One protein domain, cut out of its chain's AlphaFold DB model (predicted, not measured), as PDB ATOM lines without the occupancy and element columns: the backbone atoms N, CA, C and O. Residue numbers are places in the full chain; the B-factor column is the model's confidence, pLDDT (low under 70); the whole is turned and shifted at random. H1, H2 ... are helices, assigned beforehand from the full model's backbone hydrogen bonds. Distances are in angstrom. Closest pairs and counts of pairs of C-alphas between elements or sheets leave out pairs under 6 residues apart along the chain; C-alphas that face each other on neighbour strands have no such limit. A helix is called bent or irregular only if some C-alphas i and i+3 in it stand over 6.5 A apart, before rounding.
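This is residues 8 to 54 and 67 to 110 of the 120 residues of an uncharacterized protein of Kineococcus radiotolerans (strain ATCC BAA-149 / DSM 14245 / SRS30216) (UniProt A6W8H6). Two long helices, H1 and H2, lie side by side and run the same way, crossing at a small angle, and H2 runs on past H1 so that its residues 93 to 110 stick out as a free arm. Between them in the chain, after H1, residues 43 to 54 make a loop that folds back on the side of H1 away from H2. The printed part has 91 residues with two named helices, H1 then H2, and no named strand; its class is all helix. It is extended, with a radius of gyration of the C-alphas of 20.0 A and spans of 74 by 24 by 21 A.

H1, residues 8 to 42, and H2, residues 69 to 110, touch, with 11 pairs of C-alphas within 8 A. Their closest C-alphas are those of Val 31 and His 82, 6.2 A apart. H2 touches H1 with residues 71 to 89 alone. Their lines stand at a shallow tilt of 31 degrees, and they run the same way. In H1 every O i to N i+4 pair is within hydrogen-bond range; in H2 36 of 38 are.

H1 runs from C-alpha 8 at (3.123, 1.174, 7.877) to C-alpha 42, 51.2 A from first to last C-alpha. H2 measures 62.4 A, from C-alpha 69 at (0.315, 14.080, -8.846) to C-alpha 110 at (49.350, 49.069, -24.936). H2 is irregular: C-alphas 70 and 73 are 7.3 A apart.

The two C-alphas farthest apart, those of Val 8 and Glu 110, are 74.2 A apart. Without residues 93 to 110, which stand free, the body spans 54 by 24 by 15 A. Residues 55 to 66 are not printed, and C-alphas 54 and 67 are 30.9 A apart across this cut, over which the link from H1 to H2 passes. The mean pLDDT of the printed part is 86.9; residues 8 to 9, 46 to 48, 53 and 108 to 110 are under 70.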
ATOM      1  N   VAL A   8       1.758   1.017   8.406       63.25
ATOM      2  CA  VAL A   8       3.123   1.174   7.877       63.25
ATOM      3  C   VAL A   8       3.135   1.619   6.409       63.25
ATOM      4  O   VAL A   8       3.971   2.444   6.047       63.25
ATOM      5  N   GLU A   9       2.199   1.149   5.575       67.44
ATOM      6  CA  GLU A   9       2.133   1.574   4.165       67.44
ATOM      7  C   GLU A   9       1.679   3.033   4.026       67.44
ATOM      8  O   GLU A   9       2.244   3.780   3.227       67.44
ATOM      9  N   SER A  10       0.733   3.476   4.864       72.00
ATOM     10  CA  SER A  10       0.329   4.888   4.921       72.00
ATOM     11  C   SER A  10       1.496   5.780   5.340       72.00
ATOM     12  O   SER A  10       1.754   6.786   4.689       72.00
ATOM     13  N   LEU A  11       2.250   5.378   6.371       77.19
ATOM     14  CA  LEU A  11       3.420   6.124   6.844       77.19
ATOM     15  C   LEU A  11       4.528   6.215   5.787       77.19
ATOM     16  O   LEU A  11       5.203   7.239   5.694       77.19
ATOM     17  N   ALA A  12       4.733   5.164   4.989       81.44
ATOM     18  CA  ALA A  12       5.668   5.207   3.868       81.44
ATOM     19  C   ALA A  12       5.193   6.183   2.775       81.44
ATOM     20  O   ALA A  12       5.997   6.965   2.267       81.44
ATOM     21  N   GLY A  13       3.891   6.188   2.465       83.06
ATOM     22  CA  GLY A  13       3.285   7.138   1.531       83.06
ATOM     23  C   GLY A  13       3.356   8.594   2.007       83.06
ATOM     24  O   GLY A  13       3.636   9.480   1.203       83.06
ATOM     25  N   ASP A  14       3.156   8.843   3.303       87.50
ATOM     26  CA  ASP A  14       3.312  10.171   3.911       87.50
ATOM     27  C   ASP A  14       4.770  10.643   3.837       87.50
ATOM     28  O   ASP A  14       5.040  11.713   3.303       87.50
ATOM     29  N   ARG A  15       5.732   9.803   4.246       89.12
ATOM     30  CA  ARG A  15       7.169  10.136   4.174       89.12
ATOM     31  C   ARG A  15       7.647  10.424   2.754       89.12
ATOM     32  O   ARG A  15       8.479  11.304   2.551       89.12
ATOM     33  N   TRP A  16       7.149   9.672   1.775       89.56
ATOM     34  CA  TRP A  16       7.433   9.907   0.363       89.56
ATOM     35  C   TRP A  16       6.890  11.263  -0.106       89.56
ATOM     36  O   TRP A  16       7.629  12.027  -0.727       89.56
ATOM     37  N   ARG A  17       5.636  11.595   0.234       91.25
ATOM     38  CA  ARG A  17       5.042  12.908  -0.068       91.25
ATOM     39  C   ARG A  17       5.806  14.052   0.595       91.25
ATOM     40  O   ARG A  17       6.107  15.037  -0.078       91.25
ATOM     41  N   ASP A  18       6.169  13.902   1.863       91.94
ATOM     42  CA  ASP A  18       6.925  14.907   2.613       91.94
ATOM     43  C   ASP A  18       8.316  15.134   2.007       91.94
ATOM     44  O   ASP A  18       8.736  16.279   1.842       91.94
ATOM     45  N   ALA A  19       9.006  14.063   1.596       91.50
ATOM     46  CA  ALA A  19      10.306  14.160   0.934       91.50
ATOM     47  C   ALA A  19      10.226  14.934  -0.392       91.50
ATOM     48  O   ALA A  19      11.067  15.791  -0.660       91.50
ATOM     49  N   TRP A  20       9.193  14.682  -1.203       92.75
ATOM     50  CA  TRP A  20       8.942  15.451  -2.427       92.75
ATOM     51  C   TRP A  20       8.603  16.914  -2.140       92.75
ATOM     52  O   TRP A  20       9.103  17.808  -2.825       92.75
ATOM     53  N   GLY A  21       7.778  17.170  -1.125       94.06
ATOM     54  CA  GLY A  21       7.423  18.521  -0.703       94.06
ATOM     55  C   GLY A  21       8.641  19.333  -0.263       94.06
ATOM     56  O   GLY A  21       8.784  20.479  -0.695       94.06
ATOM     57  N   ALA A  22       9.519  18.723   0.538       92.12
ATOM     58  CA  ALA A  22      10.763  19.319   1.013       92.12
ATOM     59  C   ALA A  22      11.730  19.603  -0.142       92.12
ATOM     60  O   ALA A  22      12.141  20.743  -0.321       92.12
ATOM     61  N   ALA A  23      11.999  18.617  -1.003       91.88
ATOM     62  CA  ALA A  23      12.913  18.816  -2.125       91.88
ATOM     63  C   ALA A  23      12.440  19.906  -3.101       91.88
ATOM     64  O   ALA A  23      13.250  20.676  -3.610       91.88
ATOM     65  N   LEU A  24      11.131  20.008  -3.358       93.50
ATOM     66  CA  LEU A  24      10.592  21.095  -4.179       93.50
ATOM     67  C   LEU A  24      10.697  22.461  -3.494       93.50
ATOM     68  O   LEU A  24      10.830  23.459  -4.194       93.50
ATOM     69  N   ALA A  25      10.613  22.520  -2.162       94.19
ATOM     70  CA  ALA A  25      10.817  23.761  -1.420       94.19
ATOM     71  C   ALA A  25      12.280  24.216  -1.487       94.19
ATOM     72  O   ALA A  25      12.524  25.383  -1.776       94.19
ATOM     73  N   ASP A  26      13.230  23.296  -1.316       91.12
ATOM     74  CA  ASP A  26      14.661  23.602  -1.386       91.12
ATOM     75  C   ASP A  26      15.045  24.142  -2.775       91.12
ATOM     76  O   ASP A  26      15.608  25.229  -2.892       91.12
ATOM     77  N   VAL A  27      14.627  23.464  -3.852       90.75
ATOM     78  CA  VAL A  27      14.896  23.928  -5.230       90.75
ATOM     79  C   VAL A  27      14.221  25.275  -5.522       90.75
ATOM     80  O   VAL A  27      14.739  26.086  -6.289       90.75
ATOM     81  N   GLU A  28      13.059  25.546  -4.928       94.62
ATOM     82  CA  GLU A  28      12.373  26.830  -5.088       94.62
ATOM     83  C   GLU A  28      13.128  27.984  -4.414       94.62
ATOM     84  O   GLU A  28      13.160  29.087  -4.971       94.62
ATOM     85  N   VAL A  29      13.789  27.737  -3.279       93.06
ATOM     86  CA  VAL A  29      14.697  28.702  -2.635       93.06
ATOM     87  C   VAL A  29      15.906  28.983  -3.525       93.06
ATOM     88  O   VAL A  29      16.230  30.150  -3.759       93.06
ATOM     89  N   ASP A  30      16.523  27.945  -4.089       89.44
ATOM     90  CA  ASP A  30      17.689  28.090  -4.967       89.44
ATOM     91  C   ASP A  30      17.357  28.901  -6.229       89.44
ATOM     92  O   ASP A  30      18.073  29.841  -6.586       89.44
ATOM     93  N   VAL A  31      16.239  28.585  -6.894       93.81
ATOM     94  CA  VAL A  31      15.793  29.311  -8.094       93.81
ATOM     95  C   VAL A  31      15.470  30.768  -7.770       93.81
ATOM     96  O   VAL A  31      15.884  31.656  -8.511       93.81
ATOM     97  N   THR A  32      14.791  31.029  -6.652       94.88
ATOM     98  CA  THR A  32      14.473  32.401  -6.224       94.88
ATOM     99  C   THR A  32      15.750  33.199  -5.947       94.88
ATOM    100  O   THR A  32      15.898  34.321  -6.426       94.88
ATOM    101  N   THR A  33      16.727  32.588  -5.274       90.56
ATOM    102  CA  THR A  33      18.036  33.206  -5.015       90.56
ATOM    103  C   THR A  33      18.762  33.538  -6.323       90.56
ATOM    104  O   THR A  33      19.297  34.635  -6.486       90.56
ATOM    105  N   ALA A  34      18.748  32.626  -7.298       90.06
ATOM    106  CA  ALA A  34      19.360  32.857  -8.605       90.06
ATOM    107  C   ALA A  34      18.668  33.986  -9.397       90.06
ATOM    108  O   ALA A  34      19.343  34.810 -10.021       90.06
ATOM    109  N   GLU A  35      17.335  34.058  -9.355       93.94
ATOM    110  CA  GLU A  35      16.550  35.138  -9.965       93.94
ATOM    111  C   GLU A  35      16.895  36.504  -9.350       93.94
ATOM    112  O   GLU A  35      17.110  37.476 -10.083       93.94
ATOM    113  N   GLU A  36      17.003  36.579  -8.022       91.12
ATOM    114  CA  GLU A  36      17.379  37.795  -7.293       91.12
ATOM    115  C   GLU A  36      18.804  38.248  -7.624       91.12
ATOM    116  O   GLU A  36      19.035  39.428  -7.903       91.12
ATOM    117  N   LEU A  37      19.763  37.319  -7.655       87.25
ATOM    118  CA  LEU A  37      21.144  37.602  -8.045       87.25
ATOM    119  C   LEU A  37      21.226  38.150  -9.473       87.25
ATOM    120  O   LEU A  37      21.891  39.161  -9.716       87.25
ATOM    121  N   LEU A  38      20.503  37.536 -10.414       88.75
ATOM    122  CA  LEU A  38      20.397  38.045 -11.779       88.75
ATOM    123  C   LEU A  38      19.780  39.445 -11.812       88.75
ATOM    124  O   LEU A  38      20.282  40.305 -12.538       88.75
ATOM    125  N   ALA A  39      18.711  39.698 -11.057       89.31
ATOM    126  CA  ALA A  39      18.069  41.009 -11.011       89.31
ATOM    127  C   ALA A  39      19.021  42.095 -10.483       89.31
ATOM    128  O   ALA A  39      19.117  43.167 -11.081       89.31
ATOM    129  N   ARG A  40      19.785  41.799  -9.423       86.19
ATOM    130  CA  ARG A  40      20.803  42.708  -8.866       86.19
ATOM    131  C   ARG A  40      21.910  43.017  -9.870       86.19
ATOM    132  O   ARG A  40      22.259  44.186 -10.038       86.19
ATOM    133  N   LEU A  41      22.403  41.997 -10.578       81.56
ATOM    134  CA  LEU A  41      23.407  42.167 -11.631       81.56
ATOM    135  C   LEU A  41      22.898  43.090 -12.750       81.56
ATOM    136  O   LEU A  41      23.624  43.972 -13.203       81.56
ATOM    137  N   HIS A  42      21.642  42.925 -13.175       83.06
ATOM    138  CA  HIS A  42      21.037  43.776 -14.207       83.06
ATOM    139  C   HIS A  42      20.814  45.218 -13.737       83.06
ATOM    140  O   HIS A  42      20.922  46.141 -14.540       83.06
ATOM    141  N   ALA A  43      20.521  45.425 -12.452       86.44
ATOM    142  CA  ALA A  43      20.339  46.754 -11.875       86.44
ATOM    143  C   ALA A  43      21.656  47.542 -11.705       86.44
ATOM    144  O   ALA A  43      21.619  48.693 -11.279       86.44
ATOM    145  N   GLY A  44      22.811  46.944 -12.030       77.44
ATOM    146  CA  GLY A  44      24.122  47.570 -11.851       77.44
ATOM    147  C   GLY A  44      24.586  47.607 -10.394       77.44
ATOM    148  O   GLY A  44      25.419  48.439 -10.047       77.44
ATOM    149  N   GLY A  45      24.042  46.741  -9.531       71.56
ATOM    150  CA  GLY A  45      24.529  46.605  -8.160       71.56
ATOM    151  C   GLY A  45      25.916  45.964  -8.144       71.56
ATOM    152  O   GLY A  45      26.071  44.843  -8.621       71.56
ATOM    153  N   GLU A  46      26.912  46.662  -7.594       63.62
ATOM    154  CA  GLU A  46      28.290  46.151  -7.470       63.62
ATOM    155  C   GLU A  46      28.458  45.141  -6.320       63.62
ATOM    156  O   GLU A  46      29.370  44.318  -6.362       63.62
ATOM    157  N   ASP A  47      27.543  45.119  -5.347       66.94
ATOM    158  CA  ASP A  47      27.664  44.274  -4.159       66.94
ATOM    159  C   ASP A  47      26.802  43.008  -4.263       66.94
ATOM    160  O   ASP A  47      25.609  42.995  -3.926       66.94
ATOM    161  N   VAL A  48      27.415  41.911  -4.706       69.31
ATOM    162  CA  VAL A  48      26.927  40.557  -4.416       69.31
ATOM    163  C   VAL A  48      27.649  40.077  -3.153       69.31
ATOM    164  O   VAL A  48      28.879  40.057  -3.162       69.31
ATOM    165  N   PRO A  49      26.933  39.709  -2.071       73.69
ATOM    166  CA  PRO A  49      27.558  39.155  -0.871       73.69
ATOM    167  C   PRO A  49      28.524  38.014  -1.212       73.69
ATOM    168  O   PRO A  49      28.166  37.106  -1.961       73.69
ATOM    169  N   GLU A  50      29.736  38.042  -0.653       75.62
ATOM    170  CA  GLU A  50      30.787  37.048  -0.932       75.62
ATOM    171  C   GLU A  50      30.357  35.614  -0.573       75.62
ATOM    172  O   GLU A  50      30.716  34.648  -1.245       75.62
ATOM    173  N   GLU A  51      29.483  35.484   0.423       74.62
ATOM    174  CA  GLU A  51      28.824  34.236   0.822       74.62
ATOM    175  C   GLU A  51      28.045  33.584  -0.336       74.62
ATOM    176  O   GLU A  51      28.017  32.362  -0.446       74.62
ATOM    177  N   LEU A  52      27.475  34.387  -1.246       70.56
ATOM    178  CA  LEU A  52      26.754  33.916  -2.436       70.56
ATOM    179  C   LEU A  52      27.682  33.616  -3.625       70.56
ATOM    180  O   LEU A  52      27.242  33.042  -4.619       70.56
ATOM    181  N   LEU A  53      28.959  34.006  -3.546       69.75
ATOM    182  CA  LEU A  53      29.968  33.736  -4.575       69.75
ATOM    183  C   LEU A  53      30.721  32.424  -4.334       69.75
ATOM    184  O   LEU A  53      31.446  31.966  -5.221       69.75
ATOM    185  N   THR A  54      30.556  31.814  -3.159       76.81
ATOM    186  CA  THR A  54      31.172  30.526  -2.837       76.81
ATOM    187  C   THR A  54      30.396  29.410  -3.542       76.81
ATOM    188  O   THR A  54      29.218  29.218  -3.237       76.81
ATOM    189  N   ILE A  67       7.056  11.626  -9.108       89.38
ATOM    190  CA  ILE A  67       6.491  12.788  -8.421       89.38
ATOM    191  C   ILE A  67       5.003  12.553  -8.081       89.38
ATOM    192  O   ILE A  67       4.255  12.091  -8.950       89.38
ATOM    193  N   PRO A  68       4.545  12.873  -6.853       92.62
ATOM    194  CA  PRO A  68       3.125  12.879  -6.515       92.62
ATOM    195  C   PRO A  68       2.322  13.818  -7.429       92.62
ATOM    196  O   PRO A  68       2.769  14.917  -7.771       92.62
ATOM    197  N   MET A  69       1.125  13.389  -7.837       93.25
ATOM    198  CA  MET A  69       0.315  14.080  -8.846       93.25
ATOM    199  C   MET A  69       0.002  15.531  -8.454       93.25
ATOM    200  O   MET A  69       0.074  16.420  -9.302       93.25
ATOM    201  N   GLU A  70      -0.262  15.777  -7.174       94.00
ATOM    202  CA  GLU A  70      -0.534  17.086  -6.577       94.00
ATOM    203  C   GLU A  70       0.616  18.091  -6.742       94.00
ATOM    204  O   GLU A  70       0.384  19.301  -6.780       94.00
ATOM    205  N   PHE A  71       1.854  17.612  -6.897       95.62
ATOM    206  CA  PHE A  71       3.026  18.462  -7.091       95.62
ATOM    207  C   PHE A  71       3.380  18.688  -8.562       95.62
ATOM    208  O   PHE A  71       4.233  19.529  -8.848       95.62
ATOM    209  N   SER A  72       2.720  18.008  -9.506       93.88
ATOM    210  CA  SER A  72       3.072  18.063 -10.936       93.88
ATOM    211  C   SER A  72       3.079  19.488 -11.486       93.88
ATOM    212  O   SER A  72       4.024  19.901 -12.158       93.88
ATOM    213  N   ASP A  73       2.046  20.270 -11.172       96.81
ATOM    214  CA  ASP A  73       1.943  21.643 -11.665       96.81
ATOM    215  C   ASP A  73       2.950  22.576 -10.989       96.81
ATOM    216  O   ASP A  73       3.496  23.467 -11.643       96.81
ATOM    217  N   ARG A  74       3.239  22.357  -9.698       96.44
ATOM    218  CA  ARG A  74       4.286  23.096  -8.978       96.44
ATOM    219  C   ARG A  74       5.651  22.829  -9.609       96.44
ATOM    220  O   ARG A  74       6.348  23.776  -9.955       96.44
ATOM    221  N   ALA A  75       5.987  21.560  -9.829       94.69
ATOM    222  CA  ALA A  75       7.246  21.159 -10.442       94.69
ATOM    223  C   ALA A  75       7.388  21.681 -11.876       94.69
ATOM    224  O   ALA A  75       8.458  22.157 -12.245       94.69
ATOM    225  N   ARG A  76       6.312  21.668 -12.677       96.56
ATOM    226  CA  ARG A  76       6.342  22.218 -14.041       96.56
ATOM    227  C   ARG A  76       6.648  23.716 -14.047       96.56
ATOM    228  O   ARG A  76       7.486  24.153 -14.831       96.56
ATOM    229  N   ARG A  77       6.004  24.496 -13.170       97.81
ATOM    230  CA  ARG A  77       6.283  25.938 -13.036       97.81
ATOM    231  C   ARG A  77       7.711  26.202 -12.566       97.81
ATOM    232  O   ARG A  77       8.367  27.094 -13.094       97.81
ATOM    233  N   LEU A  78       8.195  25.416 -11.606       95.94
ATOM    234  CA  LEU A  78       9.559  25.538 -11.096       95.94
ATOM    235  C   LEU A  78      10.601  25.220 -12.176       95.94
ATOM    236  O   LEU A  78      11.558  25.970 -12.342       95.94
ATOM    237  N   LEU A  79      10.379  24.165 -12.966       95.31
ATOM    238  CA  LEU A  79      11.239  23.822 -14.098       95.31
ATOM    239  C   LEU A  79      11.285  24.946 -15.137       95.31
ATOM    240  O   LEU A  79      12.360  25.271 -15.631       95.31
ATOM    241  N   GLN A  80      10.140  25.554 -15.454       98.25
ATOM    242  CA  GLN A  80      10.095  26.669 -16.396       98.25
ATOM    243  C   GLN A  80      10.955  27.846 -15.911       98.25
ATOM    244  O   GLN A  80      11.815  28.310 -16.657       98.25
ATOM    245  N   ARG A  81      10.795  28.264 -14.649       97.75
ATOM    246  CA  ARG A  81      11.628  29.316 -14.037       97.75
ATOM    247  C   ARG A  81      13.117  28.972 -14.092       97.75
ATOM    248  O   ARG A  81      13.942  29.806 -14.447       97.75
ATOM    249  N   HIS A  82      13.464  27.720 -13.805       95.62
ATOM    250  CA  HIS A  82      14.851  27.265 -13.850       95.62
ATOM    251  C   HIS A  82      15.460  27.350 -15.260       95.62
ATOM    252  O   HIS A  82      16.618  27.746 -15.413       95.62
ATOM    253  N   LEU A  83      14.685  27.018 -16.298       97.50
ATOM    254  CA  LEU A  83      15.112  27.166 -17.692       97.50
ATOM    255  C   LEU A  83      15.306  28.640 -18.070       97.50
ATOM    256  O   LEU A  83      16.329  28.970 -18.663       97.50
ATOM    257  N   GLU A  84      14.390  29.520 -17.664       97.50
ATOM    258  CA  GLU A  84      14.492  30.967 -17.900       97.50
ATOM    259  C   GLU A  84      15.744  31.567 -17.228       97.50
ATOM    260  O   GLU A  84      16.489  32.332 -17.843       97.50
ATOM    261  N   VAL A  85      16.034  31.183 -15.980       95.81
ATOM    262  CA  VAL A  85      17.269  31.575 -15.274       95.81
ATOM    263  C   VAL A  85      18.511  31.059 -16.002       95.81
ATOM    264  O   VAL A  85      19.468  31.810 -16.206       95.81
ATOM    265  N   SER A  86      18.497  29.791 -16.413       94.44
ATOM    266  CA  SER A  86      19.624  29.157 -17.106       94.44
ATOM    267  C   SER A  86      19.934  29.833 -18.441       94.44
ATOM    268  O   SER A  86      21.102  30.062 -18.763       94.44
ATOM    269  N   GLU A  87      18.900  30.194 -19.200       96.19
ATOM    270  CA  GLU A  87      19.023  30.925 -20.460       96.19
ATOM    271  C   GLU A  87      19.664  32.301 -20.240       96.19
ATOM    272  O   GLU A  87      20.698  32.608 -20.838       96.19
ATOM    273  N   ARG A  88      19.148  33.079 -19.283       94.19
ATOM    274  CA  ARG A  88      19.692  34.404 -18.941       94.19
ATOM    275  C   ARG A  88      21.144  34.340 -18.460       94.19
ATOM    276  O   ARG A  88      21.954  35.203 -18.803       94.19
ATOM    277  N   LEU A  89      21.503  33.317 -17.682       90.94
ATOM    278  CA  LEU A  89      22.889  33.091 -17.257       90.94
ATOM    279  C   LEU A  89      23.802  32.778 -18.447       90.94
ATOM    280  O   LEU A  89      24.909  33.317 -18.534       90.94
ATOM    281  N   ALA A  90      23.354  31.930 -19.374       92.06
ATOM    282  CA  ALA A  90      24.119  31.599 -20.571       92.06
ATOM    283  C   ALA A  90      24.374  32.844 -21.437       92.06
ATOM    284  O   ALA A  90      25.508  33.070 -21.871       92.06
ATOM    285  N   GLU A  91      23.357  33.686 -21.628       91.62
ATOM    286  CA  GLU A  91      23.473  34.962 -22.337       91.62
ATOM    287  C   GLU A  91      24.487  35.901 -21.669       91.62
ATOM    288  O   GLU A  91      25.403  36.404 -22.330       91.62
ATOM    289  N   ALA A  92      24.392  36.079 -20.349       87.56
ATOM    290  CA  ALA A  92      25.321  36.910 -19.587       87.56
ATOM    291  C   ALA A  92      26.774  36.413 -19.712       87.56
ATOM    292  O   ALA A  92      27.696  37.200 -19.951       87.56
ATOM    293  N   LEU A  93      26.997  35.096 -19.639       88.00
ATOM    294  CA  LEU A  93      28.326  34.497 -19.799       88.00
ATOM    295  C   LEU A  93      28.926  34.751 -21.187       88.00
ATOM    296  O   LEU A  93      30.139  34.955 -21.308       88.00
ATOM    297  N   VAL A  94      28.108  34.746 -22.243       91.75
ATOM    298  CA  VAL A  94      28.565  35.080 -23.600       91.75
ATOM    299  C   VAL A  94      29.037  36.534 -23.667       91.75
ATOM    300  O   VAL A  94      30.127  36.785 -24.192       91.75
ATOM    301  N   GLN A  95      28.290  37.472 -23.076       86.81
ATOM    302  CA  GLN A  95      28.666  38.892 -23.035       86.81
ATOM    303  C   GLN A  95      29.976  39.118 -22.266       86.81
ATOM    304  O   GLN A  95      30.904  39.742 -22.789       86.81
ATOM    305  N   VAL A  96      30.114  38.517 -21.079       86.81
ATOM    306  CA  VAL A  96      31.344  38.596 -20.267       86.81
ATOM    307  C   VAL A  96      32.555  38.059 -21.036       86.81
ATOM    308  O   VAL A  96      33.635  38.658 -21.027       86.81
ATOM    309  N   ARG A  97      32.404  36.940 -21.760       88.69
ATOM    310  CA  ARG A  97      33.483  36.375 -22.590       88.69
ATOM    311  C   ARG A  97      33.877  37.306 -23.738       88.69
ATOM    312  O   ARG A  97      35.066  37.402 -24.047       88.69
ATOM    313  N   ALA A  98      32.918  37.983 -24.369       89.44
ATOM    314  CA  ALA A  98      33.194  38.947 -25.433       89.44
ATOM    315  C   ALA A  98      33.959  40.172 -24.903       89.44
ATOM    316  O   ALA A  98      34.989  40.540 -25.475       89.44
ATOM    317  N   GLN A  99      33.529  40.732 -23.768       87.38
ATOM    318  CA  GLN A  99      34.196  41.855 -23.102       87.38
ATOM    319  C   GLN A  99      35.638  41.512 -22.703       87.38
ATOM    320  O   GLN A  99      36.565  42.247 -23.044       87.38
ATOM    321  N   ARG A 100      35.867  40.344 -22.082       89.94
ATOM    322  CA  ARG A 100      37.221  39.877 -21.723       89.94
ATOM    323  C   ARG A 100      38.144  39.756 -22.939       89.94
ATOM    324  O   ARG A 100      39.315  40.124 -22.867       89.94
ATOM    325  N   ARG A 101      37.630  39.277 -24.080       90.12
ATOM    326  CA  ARG A 101      38.402  39.202 -25.335       90.12
ATOM    327  C   ARG A 101      38.760  40.584 -25.882       90.12
ATOM    328  O   ARG A 101      39.846  40.733 -26.436       90.12
ATOM    329  N   ALA A 102      37.864  41.563 -25.773       90.75
ATOM    330  CA  ALA A 102      38.126  42.933 -26.211       90.75
ATOM    331  C   ALA A 102      39.204  43.600 -25.343       90.75
ATOM    332  O   ALA A 102      40.189  44.101 -25.886       90.75
ATOM    333  N   LEU A 103      39.080  43.500 -24.016       89.69
ATOM    334  CA  LEU A 103      40.069  44.023 -23.066       89.69
ATOM    335  C   LEU A 103      41.465  43.427 -23.299       89.69
ATOM    336  O   LEU A 103      42.437  44.168 -23.410       89.69
ATOM    337  N   GLY A 104      41.568  42.109 -23.504       87.06
ATOM    338  CA  GLY A 104      42.859  41.472 -23.796       87.06
ATOM    339  C   GLY A 104      43.510  41.930 -25.113       87.06
ATOM    340  O   GLY A 104      44.734  41.888 -25.250       87.06
ATOM    341  N   LYS A 105      42.725  42.395 -26.098       81.62
ATOM    342  CA  LYS A 105      43.271  43.013 -27.320       81.62
ATOM    343  C   LYS A 105      43.806  44.420 -27.051       81.62
ATOM    344  O   LYS A 105      44.841  44.768 -27.614       81.62
ATOM    345  N   MET A 106      43.126  45.200 -26.208       79.81
ATOM    346  CA  MET A 106      43.557  46.549 -25.822       79.81
ATOM    347  C   MET A 106      44.859  46.502 -25.015       79.81
ATOM    348  O   MET A 106      45.823  47.163 -25.392       79.81
ATOM    349  N   GLU A 107      44.947  45.625 -24.012       74.94
ATOM    350  CA  GLU A 107      46.167  45.421 -23.212       74.94
ATOM    351  C   GLU A 107      47.374  45.033 -24.093       74.94
ATOM    352  O   GLU A 107      48.498  45.500 -23.906       74.94
ATOM    353  N   ARG A 108      47.152  44.207 -25.128       68.25
ATOM    354  CA  ARG A 108      48.206  43.844 -26.089       68.25
ATOM    355  C   ARG A 108      48.653  45.029 -26.954       68.25
ATOM    356  O   ARG A 108      49.826  45.075 -27.309       68.25
ATOM    357  N   ALA A 109      47.757  45.950 -27.303       63.12
ATOM    358  CA  ALA A 109      48.101  47.154 -28.062       63.12
ATOM    359  C   ALA A 109      48.862  48.189 -27.208       63.12
ATOM    360  O   ALA A 109      49.702  48.912 -27.736       63.12
ATOM    361  N   GLU A 110      48.623  48.218 -25.892       61.22
ATOM    362  CA  GLU A 110      49.350  49.069 -24.936       61.22
ATOM    363  C   GLU A 110      50.787  48.596 -24.653       61.22
ATOM    364  O   GLU A 110      51.616  49.390 -24.199       61.22
TER     365      GLU A 110